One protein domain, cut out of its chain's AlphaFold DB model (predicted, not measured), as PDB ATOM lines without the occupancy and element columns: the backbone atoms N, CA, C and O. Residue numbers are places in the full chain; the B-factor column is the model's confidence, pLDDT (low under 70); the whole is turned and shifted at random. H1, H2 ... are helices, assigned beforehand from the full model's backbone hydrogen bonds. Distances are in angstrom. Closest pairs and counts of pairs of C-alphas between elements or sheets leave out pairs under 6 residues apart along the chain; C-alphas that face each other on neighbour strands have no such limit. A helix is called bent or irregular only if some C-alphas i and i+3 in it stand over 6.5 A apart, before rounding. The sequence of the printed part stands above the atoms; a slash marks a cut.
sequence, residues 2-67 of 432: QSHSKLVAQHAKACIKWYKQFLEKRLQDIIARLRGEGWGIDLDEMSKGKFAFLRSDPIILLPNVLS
ATOM      1  N   GLN A   2     -13.924 -11.646 -28.981       55.97
ATOM      2  CA  GLN A   2     -14.591 -10.458 -29.570       55.97
ATOM      3  C   GLN A   2     -15.635  -9.757 -28.663       55.97
ATOM      4  O   GLN A   2     -15.817  -8.546 -28.766       55.97
ATOM      5  N   SER A   3     -16.294 -10.484 -27.750       70.81
ATOM      6  CA  SER A   3     -17.290  -9.926 -26.808       70.81
ATOM      7  C   SER A   3     -16.666  -9.010 -25.737       70.81
ATOM      8  O   SER A   3     -17.143  -7.900 -25.507       70.81
ATOM      9  N   HIS A   4     -15.533  -9.417 -25.154       71.88
ATOM     10  CA  HIS A   4     -14.845  -8.644 -24.114       71.88
ATOM     11  C   HIS A   4     -14.251  -7.336 -24.662       71.88
ATOM     12  O   HIS A   4     -14.383  -6.284 -24.045       71.88
ATOM     13  N   SER A   5     -13.693  -7.371 -25.877       79.31
ATOM     14  CA  SER A   5     -13.179  -6.177 -26.564       79.31
ATOM     15  C   SER A   5     -14.273  -5.128 -26.828       79.31
ATOM     16  O   SER A   5     -14.047  -3.936 -26.611       79.31
ATOM     17  N   LYS A   6     -15.489  -5.551 -27.212       83.25
ATOM     18  CA  LYS A   6     -16.637  -4.639 -27.382       83.25
ATOM     19  C   LYS A   6     -17.078  -3.996 -26.063       83.25
ATOM     20  O   LYS A   6     -17.353  -2.797 -26.051       83.25
ATOM     21  N   LEU A   7     -17.109  -4.758 -24.970       86.44
ATOM     22  CA  LEU A   7     -17.449  -4.263 -23.629       86.44
ATOM     23  C   LEU A   7     -16.433  -3.232 -23.115       86.44
ATOM     24  O   LEU A   7     -16.829  -2.161 -22.658       86.44
ATOM     25  N   VAL A   8     -15.132  -3.503 -23.265       87.06
ATOM     26  CA  VAL A   8     -14.064  -2.557 -22.890       87.06
ATOM     27  C   VAL A   8     -14.162  -1.266 -23.708       87.06
ATOM     28  O   VAL A   8     -14.090  -0.174 -23.149       87.06
ATOM     29  N   ALA A   9     -14.409  -1.362 -25.019       87.31
ATOM     30  CA  ALA A   9     -14.573  -0.187 -25.875       87.31
ATOM     31  C   ALA A   9     -15.819   0.648 -25.515       87.31
ATOM     32  O   ALA A   9     -15.781   1.879 -25.579       87.31
ATOM     33  N   GLN A  10     -16.927   0.007 -25.132       88.81
ATOM     34  CA  GLN A  10     -18.137   0.696 -24.672       88.81
ATOM     35  C   GLN A  10     -17.922   1.390 -23.325       88.81
ATOM     36  O   GLN A  10     -18.296   2.556 -23.183       88.81
ATOM     37  N   HIS A  11     -17.271   0.720 -22.371       89.94
ATOM     38  CA  HIS A  11     -16.924   1.311 -21.081       89.94
ATOM     39  C   HIS A  11     -15.977   2.505 -21.249       89.94
ATOM     40  O   HIS A  11     -16.257   3.580 -20.731       89.94
ATOM     41  N   ALA A  12     -14.926   2.376 -22.068       90.31
ATOM     42  CA  ALA A  12     -14.011   3.478 -22.364       90.31
ATOM     43  C   ALA A  12     -14.741   4.700 -22.954       90.31
ATOM     44  O   ALA A  12     -14.515   5.828 -22.519       90.31
ATOM     45  N   LYS A  13     -15.677   4.491 -23.894       92.00
ATOM     46  CA  LYS A  13     -16.519   5.575 -24.435       92.00
ATOM     47  C   LYS A  13     -17.387   6.230 -23.358       92.00
ATOM     48  O   LYS A  13     -17.505   7.455 -23.348       92.00
ATOM     49  N   ALA A  14     -17.985   5.438 -22.469       90.00
ATOM     50  CA  ALA A  14     -18.787   5.948 -21.362       90.00
ATOM     51  C   ALA A  14     -17.936   6.763 -20.376       90.00
ATOM     52  O   ALA A  14     -18.338   7.868 -20.020       90.00
ATOM     53  N   CYS A  15     -16.738   6.289 -20.025       89.69
ATOM     54  CA  CYS A  15     -15.798   6.997 -19.154       89.69
ATOM     55  C   CYS A  15     -15.329   8.320 -19.763       89.69
ATOM     56  O   CYS A  15     -15.350   9.340 -19.084       89.69
ATOM     57  N   ILE A  16     -14.993   8.347 -21.058       89.50
ATOM     58  CA  ILE A  16     -14.626   9.589 -21.758       89.50
ATOM     59  C   ILE A  16     -15.792  10.582 -21.755       89.50
ATOM     60  O   ILE A  16     -15.591  11.777 -21.540       89.50
ATOM     61  N   LYS A  17     -17.020  10.109 -22.005       91.06
ATOM     62  CA  LYS A  17     -18.210  10.967 -22.001       91.06
ATOM     63  C   LYS A  17     -18.487  11.526 -20.606       91.06
ATOM     64  O   LYS A  17     -18.705  12.728 -20.482       91.06
ATOM     65  N   TRP A  18     -18.453  10.669 -19.588       89.75
ATOM     66  CA  TRP A  18     -18.630  11.053 -18.192       89.75
ATOM     67  C   TRP A  18     -17.573  12.073 -17.765       89.75
ATOM     68  O   TRP A  18     -17.929  13.134 -17.266       89.75
ATOM     69  N   TYR A  19     -16.299  11.818 -18.069       87.44
ATOM     70  CA  TYR A  19     -15.199  12.724 -17.747       87.44
ATOM     71  C   TYR A  19     -15.391  14.099 -18.400       87.44
ATOM     72  O   TYR A  19     -15.306  15.116 -17.726       87.44
ATOM     73  N   LYS A  20     -15.775  14.161 -19.682       87.62
ATOM     74  CA  LYS A  20     -16.078  15.441 -20.353       87.62
ATOM     75  C   LYS A  20     -17.236  16.204 -19.707       87.62
ATOM     76  O   LYS A  20     -17.147  17.416 -19.552       87.62
ATOM     77  N   GLN A  21     -18.319  15.512 -19.351       88.06
ATOM     78  CA  GLN A  21     -19.458  16.132 -18.662       88.06
ATOM     79  C   GLN A  21     -19.060  16.651 -17.280       88.06
ATOM     80  O   GLN A  21     -19.514  17.713 -16.862       88.06
ATOM     81  N   PHE A  22     -18.197  15.908 -16.596       88.62
ATOM     82  CA  PHE A  22     -17.678  16.266 -15.292       88.62
ATOM     83  C   PHE A  22     -16.827  17.540 -15.342       88.62
ATOM     84  O   PHE A  22     -17.089  18.477 -14.590       88.62
ATOM     85  N   LEU A  23     -15.870  17.605 -16.273       89.56
ATOM     86  CA  LEU A  23     -15.036  18.791 -16.491       89.56
ATOM     87  C   LEU A  23     -15.870  20.021 -16.853       89.56
ATOM     88  O   LEU A  23     -15.620  21.110 -16.346       89.56
ATOM     89  N   GLU A  24     -16.887  19.850 -17.702       90.00
ATOM     90  CA  GLU A  24     -17.776  20.953 -18.062       90.00
ATOM     91  C   GLU A  24     -18.559  21.451 -16.843       90.00
ATOM     92  O   GLU A  24     -18.648  22.656 -16.637       90.00
ATOM     93  N   LYS A  25     -19.066  20.553 -15.989       91.06
ATOM     94  CA  LYS A  25     -19.748  20.960 -14.754       91.06
ATOM     95  C   LYS A  25     -18.811  21.738 -13.825       91.06
ATOM     96  O   LYS A  25     -19.186  22.809 -13.360       91.06
ATOM     97  N   ARG A  26     -17.589  21.239 -13.611       93.12
ATOM     98  CA  ARG A  26     -16.579  21.916 -12.783       93.12
ATOM     99  C   ARG A  26     -16.242  23.308 -13.326       93.12
ATOM    100  O   ARG A  26     -16.195  24.263 -12.559       93.12
ATOM    101  N   LEU A  27     -16.075  23.440 -14.642       93.31
ATOM    102  CA  LEU A  27     -15.871  24.731 -15.301       93.31
ATOM    103  C   LEU A  27     -17.047  25.689 -15.055       93.31
ATOM    104  O   LEU A  27     -16.819  26.845 -14.711       93.31
ATOM    105  N   GLN A  28     -18.292  25.227 -15.214       94.00
ATOM    106  CA  GLN A  28     -19.475  26.063 -14.982       94.00
ATOM    107  C   GLN A  28     -19.590  26.512 -13.518       94.00
ATOM    108  O   GLN A  28     -19.913  27.674 -13.273       94.00
ATOM    109  N   ASP A  29     -19.265  25.640 -12.559       93.94
ATOM    110  CA  ASP A  29     -19.253  25.988 -11.133       93.94
ATOM    111  C   ASP A  29     -18.202  27.078 -10.837       93.94
ATOM    112  O   ASP A  29     -18.503  28.056 -10.151       93.94
ATOM    113  N   ILE A  30     -16.997  26.972 -11.413       94.50
ATOM    114  CA  ILE A  30     -15.944  28.001 -11.297       94.50
ATOM    115  C   ILE A  30     -16.394  29.323 -11.931       94.50
ATOM    116  O   ILE A  30     -16.269  30.378 -11.311       94.50
ATOM    117  N   ILE A  31     -16.963  29.284 -13.142       95.69
ATOM    118  CA  ILE A  31     -17.483  30.476 -13.832       95.69
ATOM    119  C   ILE A  31     -18.557  31.164 -12.984       95.69
ATOM    120  O   ILE A  31     -18.545  32.388 -12.860       95.69
ATOM    121  N   ALA A  32     -19.484  30.402 -12.399       96.12
ATOM    122  CA  ALA A  32     -20.551  30.950 -11.570       96.12
ATOM    123  C   ALA A  32     -19.994  31.671 -10.332       96.12
ATOM    124  O   ALA A  32     -20.425  32.787 -10.032       96.12
ATOM    125  N   ARG A  33     -18.998  31.080  -9.659       96.31
ATOM    126  CA  ARG A  33     -18.338  31.703  -8.502       96.31
ATOM    127  C   ARG A  33     -17.568  32.963  -8.896       96.31
ATOM    128  O   ARG A  33     -17.790  34.012  -8.301       96.31
ATOM    129  N   LEU A  34     -16.768  32.915  -9.965       96.62
ATOM    130  CA  LEU A  34     -16.050  34.091 -10.475       96.62
ATOM    131  C   LEU A  34     -16.999  35.224 -10.898       96.62
ATOM    132  O   LEU A  34     -16.715  36.392 -10.634       96.62
ATOM    133  N   ARG A  35     -18.157  34.916 -11.504       96.75
ATOM    134  CA  ARG A  35     -19.194  35.930 -11.773       96.75
ATOM    135  C   ARG A  35     -19.684  36.589 -10.485       96.75
ATOM    136  O   ARG A  35     -19.806  37.811 -10.462       96.75
ATOM    137  N   GLY A  36     -19.936  35.799  -9.440       95.69
ATOM    138  CA  GLY A  36     -20.330  36.296  -8.117       95.69
ATOM    139  C   GLY A  36     -19.290  37.222  -7.477       95.69
ATOM    140  O   GLY A  36     -19.652  38.117  -6.724       95.69
ATOM    141  N   GLU A  37     -18.017  37.063  -7.840       95.12
ATOM    142  CA  GLU A  37     -16.902  37.896  -7.375       95.12
ATOM    143  C   GLU A  37     -16.615  39.120  -8.271       95.12
ATOM    144  O   GLU A  37     -15.623  39.816  -8.076       95.12
ATOM    145  N   GLY A  38     -17.484  39.420  -9.244       94.94
ATOM    146  CA  GLY A  38     -17.384  40.627 -10.074       94.94
ATOM    147  C   GLY A  38     -16.600  40.461 -11.381       94.94
ATOM    148  O   GLY A  38     -16.351  41.444 -12.078       94.94
ATOM    149  N   TRP A  39     -16.258  39.232 -11.778       96.06
ATOM    150  CA  TRP A  39     -15.549  38.951 -13.037       96.06
ATOM    151  C   TRP A  39     -16.467  38.793 -14.260       96.06
ATOM    152  O   TRP A  39     -16.039  38.309 -15.307       96.06
ATOM    153  N   GLY A  40     -17.738  39.190 -14.151       94.56
ATOM    154  CA  GLY A  40     -18.756  38.969 -15.184       94.56
ATOM    155  C   GLY A  40     -18.345  39.439 -16.581       94.56
ATOM    156  O   GLY A  40     -18.414  38.655 -17.521       94.56
ATOM    157  N   ILE A  41     -17.830  40.668 -16.698       91.75
ATOM    158  CA  ILE A  41     -17.445  41.267 -17.989       91.75
ATOM    159  C   ILE A  41     -16.286  40.498 -18.644       91.75
ATOM    160  O   ILE A  41     -16.287  40.256 -19.851       91.75
ATOM    161  N   ASP A  42     -15.282  40.092 -17.862       93.50
ATOM    162  CA  ASP A  42     -14.147  39.299 -18.352       93.50
ATOM    163  C   ASP A  42     -14.583  37.905 -18.808       93.50
ATOM    164  O   ASP A  42     -14.131  37.423 -19.846       93.50
ATOM    165  N   LEU A  43     -15.512  37.286 -18.081       95.62
ATOM    166  CA  LEU A  43     -16.071  35.981 -18.429       95.62
ATOM    167  C   LEU A  43     -16.970  36.043 -19.668       95.62
ATOM    168  O   LEU A  43     -16.936  35.121 -20.485       95.62
ATOM    169  N   ASP A  44     -17.742  37.116 -19.838       94.75
ATOM    170  CA  ASP A  44     -18.548  37.349 -21.041       94.75
ATOM    171  C   ASP A  44     -17.654  37.474 -22.281       94.75
ATOM    172  O   ASP A  44     -17.920  36.829 -23.296       94.75
ATOM    173  N   GLU A  45     -16.534  38.199 -22.186       91.50
ATOM    174  CA  GLU A  45     -15.548  38.264 -23.272       91.50
ATOM    175  C   GLU A  45     -14.899  36.898 -23.532       91.50
ATOM    176  O   GLU A  45     -14.817  36.435 -24.674       91.50
ATOM    177  N   MET A  46     -14.482  36.205 -22.470       93.75
ATOM    178  CA  MET A  46     -13.836  34.897 -22.572       93.75
ATOM    179  C   MET A  46     -14.757  33.829 -23.183       93.75
ATOM    180  O   MET A  46     -14.286  32.900 -23.852       93.75
ATOM    181  N   SER A  47     -16.075  33.981 -23.020       94.44
ATOM    182  CA  SER A  47     -17.080  33.090 -23.604       94.44
ATOM    183  C   SER A  47     -17.035  33.065 -25.139       94.44
ATOM    184  O   SER A  47     -17.274  32.009 -25.734       94.44
ATOM    185  N   LYS A  48     -16.615  34.161 -25.797       91.62
ATOM    186  CA  LYS A  48     -16.423  34.224 -27.261       91.62
ATOM    187  C   LYS A  48     -15.361  33.230 -27.736       91.62
ATOM    188  O   LYS A  48     -15.503  32.605 -28.784       91.62
ATOM    189  N   GLY A  49     -14.325  33.026 -26.919       90.12
ATOM    190  CA  GLY A  49     -13.293  32.002 -27.098       90.12
ATOM    191  C   GLY A  49     -13.655  30.649 -26.483       90.12
ATOM    192  O   GLY A  49     -12.772  29.815 -26.284       90.12
ATOM    193  N   LYS A  50     -14.928  30.433 -26.126       91.94
ATOM    194  CA  LYS A  50     -15.434  29.240 -25.435       91.94
ATOM    195  C   LYS A  50     -14.597  28.877 -24.202       91.94
ATOM    196  O   LYS A  50     -14.317  27.697 -23.986       91.94
ATOM    197  N   PHE A  51     -14.169  29.878 -23.432       92.56
ATOM    198  CA  PHE A  51     -13.360  29.693 -22.224       92.56
ATOM    199  C   PHE A  51     -12.060  28.908 -22.457       92.56
ATOM    200  O   PHE A  51     -11.627  28.185 -21.568       92.56
ATOM    201  N   ALA A  52     -11.436  29.015 -23.640       90.94
ATOM    202  CA  ALA A  52     -10.223  28.257 -23.973       90.94
ATOM    203  C   ALA A  52      -9.115  28.394 -22.914       90.94
ATOM    204  O   ALA A  52      -8.519  27.390 -22.549       90.94
ATOM    205  N   PHE A  53      -8.916  29.607 -22.385       89.25
ATOM    206  CA  PHE A  53      -7.963  29.915 -21.314       89.25
ATOM    207  C   PHE A  53      -8.207  29.076 -20.046       89.25
ATOM    208  O   PHE A  53      -7.317  28.358 -19.601       89.25
ATOM    209  N   LEU A  54      -9.439  29.082 -19.525       92.25
ATOM    210  CA  LEU A  54      -9.820  28.284 -18.353       92.25
ATOM    211  C   LEU A  54      -9.844  26.778 -18.667       92.25
ATOM    212  O   LEU A  54      -9.432  25.955 -17.864       92.25
ATOM    213  N   ARG A  55     -10.284  26.373 -19.861       91.38
ATOM    214  CA  ARG A  55     -10.350  24.952 -20.244       91.38
ATOM    215  C   ARG A  55      -8.989  24.267 -20.323       91.38
ATOM    216  O   ARG A  55      -8.942  23.043 -20.231       91.38
ATOM    217  N   SER A  56      -7.917  25.024 -20.537       88.44
ATOM    218  CA  SER A  56      -6.547  24.507 -20.509       88.44
ATOM    219  C   SER A  56      -5.940  24.425 -19.107       88.44
ATOM    220  O   SER A  56      -4.838  23.899 -18.970       88.44
ATOM    221  N   ASP A  57      -6.631  24.923 -18.083       92.12
ATOM    222  CA  ASP A  57      -6.101  25.004 -16.728       92.12
ATOM    223  C   ASP A  57      -6.065  23.628 -16.029       92.12
ATOM    224  O   ASP A  57      -7.096  22.944 -15.965       92.12
ATOM    225  N   PRO A  58      -4.921  23.202 -15.455       92.19
ATOM    226  CA  PRO A  58      -4.812  21.925 -14.752       92.19
ATOM    227  C   PRO A  58      -5.811  21.739 -13.601       92.19
ATOM    228  O   PRO A  58      -6.276  20.619 -13.389       92.19
ATOM    229  N   ILE A  59      -6.177  22.804 -12.880       90.69
ATOM    230  CA  ILE A  59      -7.118  22.759 -11.747       90.69
ATOM    231  C   ILE A  59      -8.548  22.490 -12.233       90.69
ATOM    232  O   ILE A  59      -9.354  21.866 -11.532       90.69
ATOM    233  N   ILE A  60      -8.866  22.913 -13.458       87.94
ATOM    234  CA  ILE A  60     -10.154  22.643 -14.111       87.94
ATOM    235  C   ILE A  60     -10.216  21.202 -14.617       87.94
ATOM    236  O   ILE A  60     -11.293  20.611 -14.620       87.94
ATOM    237  N   LEU A  61      -9.073  20.606 -14.969       88.12
ATOM    238  CA  LEU A  61      -8.965  19.221 -15.444       88.12
ATOM    239  C   LEU A  61      -9.074  18.159 -14.329       88.12
ATOM    240  O   LEU A  61      -9.084  16.955 -14.625       88.12
ATOM    241  N   LEU A  62      -9.182  18.576 -13.063       86.06
ATOM    242  CA  LEU A  62      -9.303  17.667 -11.925       86.06
ATOM    243  C   LEU A  62     -10.697  16.994 -11.864       86.06
ATOM    244  O   LEU A  62     -11.727  17.668 -11.956       86.06
ATOM    245  N   PRO A  63     -10.768  15.658 -11.690       79.94
ATOM    246  CA  PRO A  63     -12.019  14.894 -11.663       79.94
ATOM    247  C   PRO A  63     -12.704  14.877 -10.278       79.94
ATOM    248  O   PRO A  63     -13.163  13.833  -9.819       79.94
ATOM    249  N   ASN A  64     -12.776  16.016  -9.591       82.12
ATOM    250  CA  ASN A  64     -13.423  16.191  -8.285       82.12
ATOM    251  C   ASN A  64     -14.475  17.321  -8.294       82.12
ATOM    252  O   ASN A  64     -14.384  18.294  -9.043       82.12
ATOM    253  N   VAL A  65     -15.544  17.134  -7.509       82.94
ATOM    254  CA  VAL A  65     -16.643  18.108  -7.418       82.94
ATOM    255  C   VAL A  65     -16.133  19.294  -6.622       82.94
ATOM    256  O   VAL A  65     -15.610  19.094  -5.529       82.94
ATOM    257  N   LEU A  66     -16.310  20.501  -7.159       90.56
ATOM    258  CA  LEU A  66     -15.839  21.712  -6.506       90.56
ATOM    259  C   LEU A  66     -16.654  21.985  -5.236       90.56
ATOM    260  O   LEU A  66     -17.788  22.464  -5.295       90.56
ATOM    261  N   SER A  67     -16.069  21.662  -4.086       92.00
ATOM    262  CA  SER A  67     -16.630  22.001  -2.772       92.00
ATOM    263  C   SER A  67     -16.332  23.455  -2.397       92.00
ATOM    264  O   SER A  67     -15.436  24.071  -2.970       92.00
TER     265      SER A  67
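AT A GLANCE: This is residues 2 to 67 of the 432 residues of an uncharacterized protein of Fomitopsis rosea (UniProt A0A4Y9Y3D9). A long straight helical arm, H1a, has its first residues, 2 to 18, sticking out; at its far end the helix folds back as short H1b, and tiny H2 and an unnamed tail, residues 56 to 67, complete a small head. The printed part has 66 residues with two named helices, H1 then H2, and no named strand: all helix. It is only just loose, close to extended (radius of gyration of the C-alphas 15.8 A), spanning 54 by 26 by 15 A.

IN THESE COORDINATES: H1, residues 2 to 48, was assigned as one helix by its hydrogen bonds but is bent: C-alphas 37 and 40 are 8.1 A apart. Arm H1a, residues 2 to 37, runs 53.3 A from C-alpha 2 at (-14.591, -10.458, -29.570); arm H1b is residues 40 to 48. H2, residues 52 to 55, ends at C-alpha 55, (-10.350, 24.952, -20.244).

HOW THE PARTS SIT: H1a, with residues 31 to 35 alone, only just touches H1b, with 3 pairs of C-alphas within 8 A; the closest, Leu 34 and Gly 40, are 7.3 A apart. They run opposite ways at a steep tilt of 36 degrees, only just steep. H2 is close to but not clearly touching H1a, closest C-alphas Leu 27 and Arg 55 at 7.4 A. Every O i to N i+4 pair is within hydrogen-bond range in H1a, 4 of 5 in H1b; H2 is too short for one.

THE WHOLE: The printed part has no cut; H1 to H2 is a tight link. Residue 2 alone is under pLDDT 70.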